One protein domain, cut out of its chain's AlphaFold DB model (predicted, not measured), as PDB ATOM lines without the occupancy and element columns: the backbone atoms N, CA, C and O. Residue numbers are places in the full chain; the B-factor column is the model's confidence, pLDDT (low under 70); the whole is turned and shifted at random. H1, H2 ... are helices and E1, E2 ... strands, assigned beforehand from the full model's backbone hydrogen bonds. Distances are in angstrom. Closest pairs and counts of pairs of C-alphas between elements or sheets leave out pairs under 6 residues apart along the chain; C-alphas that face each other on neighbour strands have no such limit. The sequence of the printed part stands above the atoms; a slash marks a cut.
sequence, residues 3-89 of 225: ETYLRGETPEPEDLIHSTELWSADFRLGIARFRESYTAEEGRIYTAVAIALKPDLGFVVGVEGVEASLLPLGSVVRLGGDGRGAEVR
ATOM      1  N   GLU A   3      39.598 -20.552 -48.347       93.00
ATOM      2  CA  GLU A   3      40.862 -21.295 -48.359       93.00
ATOM      3  C   GLU A   3      41.743 -20.915 -49.559       93.00
ATOM      4  O   GLU A   3      42.911 -20.597 -49.361       93.00
ATOM      5  N   THR A   4      41.169 -20.847 -50.765       93.69
ATOM      6  CA  THR A   4      41.798 -20.330 -51.997       93.69
ATOM      7  C   THR A   4      42.476 -18.978 -51.738       93.69
ATOM      8  O   THR A   4      43.679 -18.819 -51.938       93.69
ATOM      9  N   TYR A   5      41.737 -18.028 -51.156       94.19
ATOM     10  CA  TYR A   5      42.269 -16.710 -50.806       94.19
ATOM     11  C   TYR A   5      43.417 -16.771 -49.783       94.19
ATOM     12  O   TYR A   5      44.415 -16.064 -49.924       94.19
ATOM     13  N   LEU A   6      43.320 -17.636 -48.769       94.44
ATOM     14  CA  LEU A   6      44.387 -17.821 -47.780       94.44
ATOM     15  C   LEU A   6      45.615 -18.547 -48.360       94.44
ATOM     16  O   LEU A   6      46.724 -18.313 -47.885       94.44
ATOM     17  N   ARG A   7      45.467 -19.347 -49.422       93.94
ATOM     18  CA  ARG A   7      46.587 -19.918 -50.199       93.94
ATOM     19  C   ARG A   7      47.297 -18.880 -51.086       93.94
ATOM     20  O   ARG A   7      48.359 -19.174 -51.628       93.94
ATOM     21  N   GLY A   8      46.780 -17.649 -51.158       92.94
ATOM     22  CA  GLY A   8      47.311 -16.561 -51.987       92.94
ATOM     23  C   GLY A   8      46.790 -16.583 -53.428       92.94
ATOM     24  O   GLY A   8      47.307 -15.854 -54.274       92.94
ATOM     25  N   GLU A   9      45.783 -17.416 -53.698       93.00
ATOM     26  CA  GLU A   9      45.105 -17.567 -54.985       93.00
ATOM     27  C   GLU A   9      43.873 -16.643 -55.044       93.00
ATOM     28  O   GLU A   9      43.350 -16.196 -54.020       93.00
ATOM     29  N   THR A  10      43.379 -16.348 -56.247       93.31
ATOM     30  CA  THR A  10      42.144 -15.568 -56.428       93.31
ATOM     31  C   THR A  10      40.948 -16.522 -56.495       93.31
ATOM     32  O   THR A  10      40.947 -17.387 -57.366       93.31
ATOM     33  N   PRO A  11      39.923 -16.388 -55.629       94.06
ATOM     34  CA  PRO A  11      38.667 -17.121 -55.786       94.06
ATOM     35  C   PRO A  11      37.930 -16.698 -57.058       94.06
ATOM     36  O   PRO A  11      37.831 -15.500 -57.340       94.06
ATOM     37  N   GLU A  12      37.369 -17.659 -57.785       95.25
ATOM     38  CA  GLU A  12      36.567 -17.382 -58.982       95.25
ATOM     39  C   GLU A  12      35.166 -16.837 -58.622       95.25
ATOM     40  O   GLU A  12      34.711 -16.989 -57.489       95.25
ATOM     41  N   PRO A  13      34.415 -16.208 -59.543       94.31
ATOM     42  CA  PRO A  13      33.067 -15.715 -59.242       94.31
ATOM     43  C   PRO A  13      32.092 -16.800 -58.754       94.31
ATOM     44  O   PRO A  13      31.190 -16.501 -57.977       94.31
ATOM     45  N   GLU A  14      32.288 -18.052 -59.175       94.56
ATOM     46  CA  GLU A  14      31.498 -19.226 -58.767       94.56
ATOM     47  C   GLU A  14      31.833 -19.762 -57.361       94.56
ATOM     48  O   GLU A  14      31.034 -20.489 -56.774       94.56
ATOM     49  N   ASP A  15      32.954 -19.339 -56.768       93.31
ATOM     50  CA  ASP A  15      33.283 -19.575 -55.354       93.31
ATOM     51  C   ASP A  15      32.451 -18.690 -54.395       93.31
ATOM     52  O   ASP A  15      32.483 -18.879 -53.174       93.31
ATOM     53  N   LEU A  16      31.778 -17.652 -54.909       94.38
ATOM     54  CA  LEU A  16      31.213 -16.567 -54.105       94.38
ATOM     55  C   LEU A  16      29.700 -16.717 -53.910       94.38
ATOM     56  O   LEU A  16      28.915 -16.563 -54.838       94.38
ATOM     57  N   ILE A  17      29.286 -16.924 -52.658       93.81
ATOM     58  CA  ILE A  17      27.873 -16.992 -52.260       93.81
ATOM     59  C   ILE A  17      27.352 -15.577 -51.960       93.81
ATOM     60  O   ILE A  17      27.959 -14.842 -51.170       93.81
ATOM     61  N   HIS A  18      26.215 -15.183 -52.539       94.75
ATOM     62  CA  HIS A  18      25.610 -13.880 -52.267       94.75
ATOM     63  C   HIS A  18      24.935 -13.861 -50.884       94.75
ATOM     64  O   HIS A  18      24.325 -14.834 -50.443       94.75
ATOM     65  N   SER A  19      24.984 -12.730 -50.172       94.69
ATOM     66  CA  SER A  19      24.521 -12.662 -48.772       94.69
ATOM     67  C   SER A  19      23.044 -13.039 -48.582       94.69
ATOM     68  O   SER A  19      22.694 -13.616 -47.555       94.69
ATOM     69  N   THR A  20      22.193 -12.802 -49.586       94.88
ATOM     70  CA  THR A  20      20.766 -13.181 -49.583       94.88
ATOM     71  C   THR A  20      20.512 -14.692 -49.659       94.88
ATOM     72  O   THR A  20      19.406 -15.152 -49.360       94.88
ATOM     73  N   GLU A  21      21.515 -15.465 -50.077       95.00
ATOM     74  CA  GLU A  21      21.514 -16.933 -50.084       95.00
ATOM     75  C   GLU A  21      21.937 -17.510 -48.727       95.00
ATOM     76  O   GLU A  21      21.722 -18.690 -48.473       95.00
ATOM     77  N   LEU A  22      22.476 -16.671 -47.836       95.88
ATOM     78  CA  LEU A  22      22.844 -17.023 -46.465       95.88
ATOM     79  C   LEU A  22      21.788 -16.537 -45.461       95.88
ATOM     80  O   LEU A  22      21.397 -17.271 -44.554       95.88
ATOM     81  N   TRP A  23      21.293 -15.306 -45.614       96.50
ATOM     82  CA  TRP A  23      20.331 -14.710 -44.685       96.50
ATOM     83  C   TRP A  23      19.519 -13.563 -45.300       96.50
ATOM     84  O   TRP A  23      19.861 -13.007 -46.341       96.50
ATOM     85  N   SER A  24      18.433 -13.175 -44.633       96.06
ATOM     86  CA  SER A  24      17.630 -11.995 -44.977       96.06
ATOM     87  C   SER A  24      17.267 -11.174 -43.739       96.06
ATOM     88  O   SER A  24      17.206 -11.700 -42.630       96.06
ATOM     89  N   ALA A  25      17.001  -9.881 -43.926       94.75
ATOM     90  CA  ALA A  25      16.462  -9.024 -42.875       94.75
ATOM     91  C   ALA A  25      14.976  -9.344 -42.606       94.75
ATOM     92  O   ALA A  25      14.166  -9.381 -43.530       94.75
ATOM     93  N   ASP A  26      14.633  -9.546 -41.335       92.00
ATOM     94  CA  ASP A  26      13.276  -9.742 -40.812       92.00
ATOM     95  C   ASP A  26      12.854  -8.475 -40.053       92.00
ATOM     96  O   ASP A  26      13.321  -8.214 -38.939       92.00
ATOM     97  N   PHE A  27      12.017  -7.654 -40.691       92.19
ATOM     98  CA  PHE A  27      11.518  -6.393 -40.146       92.19
ATOM     99  C   PHE A  27      10.262  -6.637 -39.311       92.19
ATOM    100  O   PHE A  27       9.192  -6.928 -39.847       92.19
ATOM    101  N   ARG A  28      10.370  -6.450 -37.995       90.81
ATOM    102  CA  ARG A  28       9.247  -6.564 -37.062       90.81
ATOM    103  C   ARG A  28       8.818  -5.217 -36.506       90.81
ATOM    104  O   ARG A  28       9.642  -4.367 -36.171       90.81
ATOM    105  N   LEU A  29       7.507  -5.088 -36.342       89.88
ATOM    106  CA  LEU A  29       6.841  -4.023 -35.607       89.88
ATOM    107  C   LEU A  29       6.166  -4.646 -34.382       89.88
ATOM    108  O   LEU A  29       5.438  -5.631 -34.512       89.88
ATOM    109  N   GLY A  30       6.407  -4.082 -33.203       85.94
ATOM    110  CA  GLY A  30       5.789  -4.504 -31.952       85.94
ATOM    111  C   GLY A  30       5.073  -3.351 -31.257       85.94
ATOM    112  O   GLY A  30       5.478  -2.194 -31.359       85.94
ATOM    113  N   ILE A  31       4.011  -3.690 -30.530       88.19
ATOM    114  CA  ILE A  31       3.280  -2.785 -29.638       88.19
ATOM    115  C   ILE A  31       3.130  -3.444 -28.266       88.19
ATOM    116  O   ILE A  31       2.833  -4.639 -28.192       88.19
ATOM    117  N   ALA A  32       3.312  -2.685 -27.185       83.56
ATOM    118  CA  ALA A  32       2.826  -3.115 -25.876       83.56
ATOM    119  C   ALA A  32       1.306  -2.898 -25.781       83.56
ATOM    120  O   ALA A  32       0.725  -2.103 -26.532       83.56
ATOM    121  N   ARG A  33       0.648  -3.652 -24.901       83.25
ATOM    122  CA  ARG A  33      -0.810  -3.673 -24.768       83.25
ATOM    123  C   ARG A  33      -1.190  -3.784 -23.302       83.25
ATOM    124  O   ARG A  33      -0.692  -4.671 -22.610       83.25
ATOM    125  N   PHE A  34      -2.149  -2.966 -22.884       78.19
ATOM    126  CA  PHE A  34      -2.813  -3.126 -21.597       78.19
ATOM    127  C   PHE A  34      -3.449  -4.519 -21.519       78.19
ATOM    128  O   PHE A  34      -4.123  -4.965 -22.454       78.19
ATOM    129  N   ARG A  35      -3.215  -5.223 -20.410       78.94
ATOM    130  CA  ARG A  35      -3.577  -6.638 -20.252       78.94
ATOM    131  C   ARG A  35      -5.082  -6.834 -20.046       78.94
ATOM    132  O   ARG A  35      -5.615  -7.887 -20.380       78.94
ATOM    133  N   GLU A  36      -5.744  -5.812 -19.517       82.62
ATOM    134  CA  GLU A  36      -7.151  -5.799 -19.131       82.62
ATOM    135  C   GLU A  36      -8.043  -5.324 -20.287       82.62
ATOM    136  O   GLU A  36      -9.024  -5.981 -20.629       82.62
ATOM    137  N   SER A  37      -7.693  -4.196 -20.919       84.75
ATOM    138  CA  SER A  37      -8.461  -3.595 -22.022       84.75
ATOM    139  C   SER A  37      -8.063  -4.103 -23.409       84.75
ATOM    140  O   SER A  37      -8.747  -3.798 -24.384       84.75
ATOM    141  N   TYR A  38      -6.949  -4.836 -23.529       77.25
ATOM    142  CA  TYR A  38      -6.379  -5.329 -24.790       77.25
ATOM    143  C   TYR A  38      -5.990  -4.243 -25.821       77.25
ATOM    144  O   TYR A  38      -5.550  -4.582 -26.929       77.25
ATOM    145  N   THR A  39      -6.098  -2.960 -25.467       81.19
ATOM    146  CA  THR A  39      -5.694  -1.803 -26.281       81.19
ATOM    147  C   THR A  39      -4.176  -1.626 -26.285       81.19
ATOM    148  O   THR A  39      -3.493  -2.069 -25.364       81.19
ATOM    149  N   ALA A  40      -3.635  -0.958 -27.307       78.38
ATOM    150  CA  ALA A  40      -2.230  -0.554 -27.312       78.38
ATOM    151  C   ALA A  40      -1.926   0.420 -26.156       78.38
ATOM    152  O   ALA A  40      -2.780   1.228 -25.785       78.38
ATOM    153  N   GLU A  41      -0.715   0.352 -25.608       77.44
ATOM    154  CA  GLU A  41      -0.188   1.389 -24.715       77.44
ATOM    155  C   GLU A  41       0.368   2.568 -25.531       77.44
ATOM    156  O   GLU A  41       1.103   2.380 -26.506       77.44
ATOM    157  N   GLU A  42       0.055   3.797 -25.118       81.75
ATOM    158  CA  GLU A  42       0.546   5.006 -25.782       81.75
ATOM    159  C   GLU A  42       2.078   5.119 -25.688       81.75
ATOM    160  O   GLU A  42       2.690   4.815 -24.664       81.75
ATOM    161  N   GLY A  43       2.726   5.502 -26.794       82.44
ATOM    162  CA  GLY A  43       4.187   5.591 -26.889       82.44
ATOM    163  C   GLY A  43       4.939   4.249 -26.872       82.44
ATOM    164  O   GLY A  43       6.160   4.246 -27.012       82.44
ATOM    165  N   ARG A  44       4.261   3.098 -26.741       84.31
ATOM    166  CA  ARG A  44       4.895   1.765 -26.658       84.31
ATOM    167  C   ARG A  44       4.949   1.013 -27.989       84.31
ATOM    168  O   ARG A  44       4.692  -0.190 -28.040       84.31
ATOM    169  N   ILE A  45       5.294   1.715 -29.062       87.38
ATOM    170  CA  ILE A  45       5.557   1.125 -30.378       87.38
ATOM    171  C   ILE A  45       7.068   0.997 -30.594       87.38
ATOM    172  O   ILE A  45       7.819   1.916 -30.270       87.38
ATOM    173  N   TYR A  46       7.527  -0.134 -31.129       85.75
ATOM    174  CA  TYR A  46       8.938  -0.346 -31.455       85.75
ATOM    175  C   TYR A  46       9.104  -1.104 -32.772       85.75
ATOM    176  O   TYR A  46       8.281  -1.947 -33.133       85.75
ATOM    177  N   THR A  47      10.200  -0.832 -33.473       88.25
ATOM    178  CA  THR A  47      10.666  -1.636 -34.605       88.25
ATOM    179  C   THR A  47      11.930  -2.392 -34.225       88.25
ATOM    180  O   THR A  47      12.755  -1.913 -33.447       88.25
ATOM    181  N   ALA A  48      12.086  -3.591 -34.778       87.44
ATOM    182  CA  ALA A  48      13.291  -4.398 -34.655       87.44
ATOM    183  C   ALA A  48      13.619  -5.018 -36.015       87.44
ATOM    184  O   ALA A  48      12.717  -5.432 -36.743       87.44
ATOM    185  N   VAL A  49      14.907  -5.109 -36.346       89.25
ATOM    186  CA  VAL A  49      15.385  -5.849 -37.519       89.25
ATOM    187  C   VAL A  49      16.185  -7.034 -37.015       89.25
ATOM    188  O   VAL A  49      17.213  -6.860 -36.363       89.25
ATOM    189  N   ALA A  50      15.700  -8.237 -37.290       91.25
ATOM    190  CA  ALA A  50      16.435  -9.463 -37.029       91.25
ATOM    191  C   ALA A  50      17.086  -9.993 -38.308       91.25
ATOM    192  O   ALA A  50      16.731  -9.603 -39.419       91.25
ATOM    193  N   ILE A  51      18.028 -10.915 -38.136       92.81
ATOM    194  CA  ILE A  51      18.617 -11.678 -39.232       92.81
ATOM    195  C   ILE A  51      17.954 -13.055 -39.243       92.81
ATOM    196  O   ILE A  51      18.092 -13.823 -38.291       92.81
ATOM    197  N   ALA A  52      17.223 -13.357 -40.313       93.50
ATOM    198  CA  ALA A  52      16.708 -14.687 -40.595       93.50
ATOM    199  C   ALA A  52      17.765 -15.452 -41.400       93.50
ATOM    200  O   ALA A  52      17.951 -15.191 -42.591       93.50
ATOM    201  N   LEU A  53      18.479 -16.367 -40.740       95.38
ATOM    202  CA  LEU A  53      19.376 -17.311 -41.408       95.38
ATOM    203  C   LEU A  53      18.556 -18.275 -42.281       95.38
ATOM    204  O   LEU A  53      17.414 -18.607 -41.949       95.38
ATOM    205  N   LYS A  54      19.137 -18.731 -43.389       95.25
ATOM    206  CA  LYS A  54      18.590 -19.842 -44.180       95.25
ATOM    207  C   LYS A  54      18.754 -21.176 -43.423       95.25
ATOM    208  O   LYS A  54      19.538 -21.232 -42.472       95.25
ATOM    209  N   PRO A  55      18.029 -22.242 -43.818       92.81
ATOM    210  CA  PRO A  55      18.260 -23.587 -43.293       92.81
ATOM    211  C   PRO A  55      19.735 -23.995 -43.364       92.81
ATOM    212  O   PRO A  55      20.464 -23.546 -44.245       92.81
ATOM    213  N   ASP A  56      20.152 -24.821 -42.406       88.81
ATOM    214  CA  ASP A  56      21.496 -25.403 -42.273       88.81
ATOM    215  C   ASP A  56      22.674 -24.412 -42.123       88.81
ATOM    216  O   ASP A  56      23.809 -24.833 -41.896       88.81
ATOM    217  N   LEU A  57      22.419 -23.097 -42.121       93.12
ATOM    218  CA  LEU A  57      23.403 -22.080 -41.750       93.12
ATOM    219  C   LEU A  57      23.465 -21.878 -40.226       93.12
ATOM    220  O   LEU A  57      22.448 -21.728 -39.549       93.12
ATOM    221  N   GLY A  58      24.683 -21.778 -39.695       93.31
ATOM    222  CA  GLY A  58      24.949 -21.465 -38.291       93.31
ATOM    223  C   GLY A  58      26.289 -20.756 -38.095       93.31
ATOM    224  O   GLY A  58      26.971 -20.407 -39.057       93.31
ATOM    225  N   PHE A  59      26.672 -20.551 -36.835       93.69
ATOM    226  CA  PHE A  59      27.952 -19.946 -36.460       93.69
ATOM    227  C   PHE A  59      28.919 -21.013 -35.938       93.69
ATOM    228  O   PHE A  59      28.540 -21.836 -35.104       93.69
ATOM    229  N   VAL A  60      30.177 -20.964 -36.378       93.88
ATOM    230  CA  VAL A  60      31.278 -21.736 -35.782       93.88
ATOM    231  C   VAL A  60      31.984 -20.847 -34.760       93.88
ATOM    232  O   VAL A  60      32.320 -19.703 -35.060       93.88
ATOM    233  N   VAL A  61      32.204 -21.368 -33.551       92.56
ATOM    234  CA  VAL A  61      32.880 -20.664 -32.453       92.56
ATOM    235  C   VAL A  61      33.953 -21.584 -31.875       92.56
ATOM    236  O   VAL A  61      33.650 -22.697 -31.450       92.56
ATOM    237  N   GLY A  62      35.204 -21.122 -31.868       90.56
ATOM    238  CA  GLY A  62      36.290 -21.773 -31.135       90.56
ATOM    239  C   GLY A  62      36.236 -21.401 -29.653       90.56
ATOM    240  O   GLY A  62      35.928 -20.258 -29.320       90.56
ATOM    241  N   VAL A  63      36.534 -22.356 -28.769       91.44
ATOM    242  CA  VAL A  63      36.569 -22.144 -27.314       91.44
ATOM    243  C   VAL A  63      37.827 -22.805 -26.746       91.44
ATOM    244  O   VAL A  63      38.097 -23.969 -27.035       91.44
ATOM    245  N   GLU A  64      38.586 -22.059 -25.946       89.69
ATOM    246  CA  GLU A  64      39.828 -22.476 -25.280       89.69
ATOM    247  C   GLU A  64      39.694 -22.203 -23.767       89.69
ATOM    248  O   GLU A  64      38.882 -21.375 -23.355       89.69
ATOM    249  N   GLY A  65      40.466 -22.894 -22.923       90.12
ATOM    250  CA  GLY A  65      40.547 -22.588 -21.486       90.12
ATOM    251  C   GLY A  65      39.350 -23.017 -20.623       90.12
ATOM    252  O   GLY A  65      39.254 -22.585 -19.476       90.12
ATOM    253  N   VAL A  66      38.455 -23.870 -21.133       90.81
ATOM    254  CA  VAL A  66      37.310 -24.428 -20.389       90.81
ATOM    255  C   VAL A  66      37.244 -25.949 -20.547       90.81
ATOM    256  O   VAL A  66      37.624 -26.489 -21.587       90.81
ATOM    257  N   GLU A  67      36.752 -26.658 -19.529       93.38
ATOM    258  CA  GLU A  67      36.500 -28.095 -19.645       93.38
ATOM    259  C   GLU A  67      35.368 -28.397 -20.639       93.38
ATOM    260  O   GLU A  67      34.329 -27.735 -20.652       93.38
ATOM    261  N   ALA A  68      35.518 -29.473 -21.418       89.50
ATOM    262  CA  ALA A  68      34.488 -29.928 -22.355       89.50
ATOM    263  C   ALA A  68      33.168 -30.346 -21.669       89.50
ATOM    264  O   ALA A  68      32.120 -30.332 -22.309       89.50
ATOM    265  N   SER A  69      33.223 -30.680 -20.374       92.50
ATOM    266  CA  SER A  69      32.090 -30.967 -19.480       92.50
ATOM    267  C   SER A  69      31.148 -29.769 -19.279       92.50
ATOM    268  O   SER A  69      29.962 -29.961 -19.017       92.50
ATOM    269  N   LEU A  70      31.666 -28.542 -19.412       93.88
ATOM    270  CA  LEU A  70      30.937 -27.287 -19.204       93.88
ATOM    271  C   LEU A  70      30.378 -26.697 -20.509       93.88
ATOM    272  O   LEU A  70      29.650 -25.703 -20.478       93.88
ATOM    273  N   LEU A  71      30.712 -27.283 -21.664       93.19
ATOM    274  CA  LEU A  71      30.191 -26.839 -22.954       93.19
ATOM    275  C   LEU A  71      28.726 -27.292 -23.114       93.19
ATOM    276  O   LEU A  71      28.445 -28.476 -22.938       93.19
ATOM    277  N   PRO A  72      27.791 -26.408 -23.520       94.56
ATOM    278  CA  PRO A  72      26.355 -26.709 -23.598       94.56
ATOM    279  C   PRO A  72      25.964 -27.567 -24.827       94.56
ATOM    280  O   PRO A  72      24.927 -27.343 -25.454       94.56
ATOM    281  N   LEU A  73      26.800 -28.541 -25.199       94.81
ATOM    282  CA  LEU A  73      26.635 -29.416 -26.361       94.81
ATOM    283  C   LEU A  73      25.347 -30.252 -26.267       94.81
ATOM    284  O   LEU A  73      25.067 -30.866 -25.240       94.81
ATOM    285  N   GLY A  74      24.578 -30.301 -27.355       93.81
ATOM    286  CA  GLY A  74      23.288 -30.997 -27.414       93.81
ATOM    287  C   GLY A  74      22.135 -30.252 -26.729       93.81
ATOM    288  O   GLY A  74      21.073 -30.838 -26.536       93.81
ATOM    289  N   SER A  75      22.323 -28.981 -26.354       95.81
ATOM    290  CA  SER A  75      21.293 -28.153 -25.713       95.81
ATOM    291  C   SER A  75      20.900 -26.934 -26.557       95.81
ATOM    292  O   SER A  75      21.554 -26.594 -27.546       95.81
ATOM    293  N   VAL A  76      19.821 -26.260 -26.147       96.44
ATOM    294  CA  VAL A  76      19.362 -24.995 -26.733       96.44
ATOM    295  C   VAL A  76      19.680 -23.850 -25.773       96.44
ATOM    296  O   VAL A  76      19.177 -23.818 -24.650       96.44
ATOM    297  N   VAL A  77      20.480 -22.888 -26.230       95.19
ATOM    298  CA  VAL A  77      20.833 -21.666 -25.487       95.19
ATOM    299  C   VAL A  77      20.041 -20.456 -25.986       95.19
ATOM    300  O   VAL A  77      19.448 -20.489 -27.064       95.19
ATOM    301  N   ARG A  78      20.033 -19.361 -25.214       94.31
ATOM    302  CA  ARG A  78      19.479 -18.068 -25.654       94.31
ATOM    303  C   ARG A  78      20.562 -17.233 -26.342       94.31
ATOM    304  O   ARG A  78      21.583 -16.939 -25.729       94.31
ATOM    305  N   LEU A  79      20.313 -16.817 -27.582       92.12
ATOM    306  CA  LEU A  79      21.230 -16.050 -28.429       92.12
ATOM    307  C   LEU A  79      20.578 -14.748 -28.941       92.12
ATOM    308  O   LEU A  79      19.389 -14.710 -29.267       92.12
ATOM    309  N   GLY A  80      21.372 -13.676 -29.037       88.31
ATOM    310  CA  GLY A  80      20.928 -12.351 -29.495       88.31
ATOM    311  C   GLY A  80      20.067 -11.578 -28.482       88.31
ATOM    312  O   GLY A  80      19.775 -12.071 -27.397       88.31
ATOM    313  N   GLY A  81      19.656 -10.354 -28.837       83.69
ATOM    314  CA  GLY A  81      18.931  -9.438 -27.935       83.69
ATOM    315  C   GLY A  81      17.550  -9.939 -27.486       83.69
ATOM    316  O   GLY A  81      17.238  -9.890 -26.301       83.69
ATOM    317  N   ASP A  82      16.768 -10.520 -28.404       83.62
ATOM    318  CA  ASP A  82      15.519 -11.243 -28.088       83.62
ATOM    319  C   ASP A  82      15.777 -12.489 -27.197       83.62
ATOM    320  O   ASP A  82      14.853 -13.062 -26.611       83.62
ATOM    321  N   GLY A  83      17.027 -12.969 -27.129       83.69
ATOM    322  CA  GLY A  83      17.416 -14.238 -26.519       83.69
ATOM    323  C   GLY A  83      16.672 -15.423 -27.137       83.69
ATOM    324  O   GLY A  83      15.990 -16.160 -26.423       83.69
ATOM    325  N   ARG A  84      16.754 -15.570 -28.463       89.31
ATOM    326  CA  ARG A  84      16.108 -16.657 -29.224       89.31
ATOM    327  C   ARG A  84      16.835 -17.979 -29.005       89.31
ATOM    328  O   ARG A  84      18.028 -17.980 -28.724       89.31
ATOM    329  N   GLY A  85      16.119 -19.092 -29.144       93.94
ATOM    330  CA  GLY A  85      16.724 -20.420 -29.068       93.94
ATOM    331  C   GLY A  85      17.728 -20.641 -30.200       93.94
ATOM    332  O   GLY A  85      17.387 -20.441 -31.365       93.94
ATOM    333  N   ALA A  86      18.939 -21.067 -29.853       95.19
ATOM    334  CA  ALA A  86      19.954 -21.567 -30.774       95.19
ATOM    335  C   ALA A  86      20.473 -22.913 -30.251       95.19
ATOM    336  O   ALA A  86      20.802 -23.028 -29.071       95.19
ATOM    337  N   GLU A  87      20.521 -23.936 -31.103       95.50
ATOM    338  CA  GLU A  87      21.038 -25.254 -30.725       95.50
ATOM    339  C   GLU A  87      22.569 -25.280 -30.816       95.50
ATOM    340  O   GLU A  87      23.146 -24.797 -31.792       95.50
ATOM    341  N   VAL A  88      23.236 -25.854 -29.813       96.19
ATOM    342  CA  VAL A  88      24.701 -25.952 -29.768       96.19
ATOM    343  C   VAL A  88      25.134 -27.380 -30.090       96.19
ATOM    344  O   VAL A  88      24.949 -28.299 -29.293       96.19
ATOM    345  N   ARG A  89      25.752 -27.574 -31.259       94.00
ATOM    346  CA  ARG A  89      26.295 -28.865 -31.721       94.00
ATOM    347  C   ARG A  89      27.819 -28.810 -31.817       94.00
ATOM    348  O   ARG A  89      28.397 -27.743 -32.007       94.00
TER     349      ARG A  89
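Overview. This is residues 3 to 89 of the 225 residues of an uncharacterized protein of Thermoanaerobaculum aquaticum (UniProt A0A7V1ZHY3). A long two-stranded hairpin, E1 and E2, and a separate short one, E3 and E4, are joined by a wide loop, residues 54 to 74, in a flat model without a shared core. Residues 5 to 10, at the end of the tail with H1, and residues 64 to 70 of the loop stick out. The printed part has 87 residues, in the order H1, H2, E1, E2, E3, E4; both sheets are antiparallel pairs, and the class is mostly strand, with 43 residues, under half, in named elements. The whole is extended, with a radius of gyration of the C-alphas of 20.2 A and spans of 63 by 41 by 20 A.

Along the chain. H1 is residues 3 to 6, with C-alpha 3 at (40.862, -21.295, -48.359). H2 is residues 19 to 22. E1, residues 23 to 33, is 31.1 A long, and E2, residues 40 to 53, is 30.8 A long and bends by 99 degrees at residue 43. E3 is residues 75 to 79, 12.4 A, and E4 is residues 84 to 88, 12.7 A, ending at C-alpha 88 (24.701, -25.952, -29.768).

Arrangement. H1 and H2 are apart, and each is too short for any O i to N i+4 pair; in each the one O i to N i+3 pair is within hydrogen-bond range. E1 and E2 form a hairpin at 162 degrees; N 26 and O 50 are 2.8 A apart, within hydrogen-bond range. The closest C-alphas of H2 and E2, Leu 22 and Leu 53, are 6.1 A apart. E3 and E4 form a hairpin at 136 degrees, with N 79 and O 84 2.8 A apart, within hydrogen-bond range. E2 and E3 are apart.

Size, cuts and confidence. The C-alphas farthest apart, Gly 8 and Ser 37, are 64.6 A apart. The links H1 to H2 and E2 to E3 are long. The printed part has no cut, and no printed residue is under 70 in pLDDT.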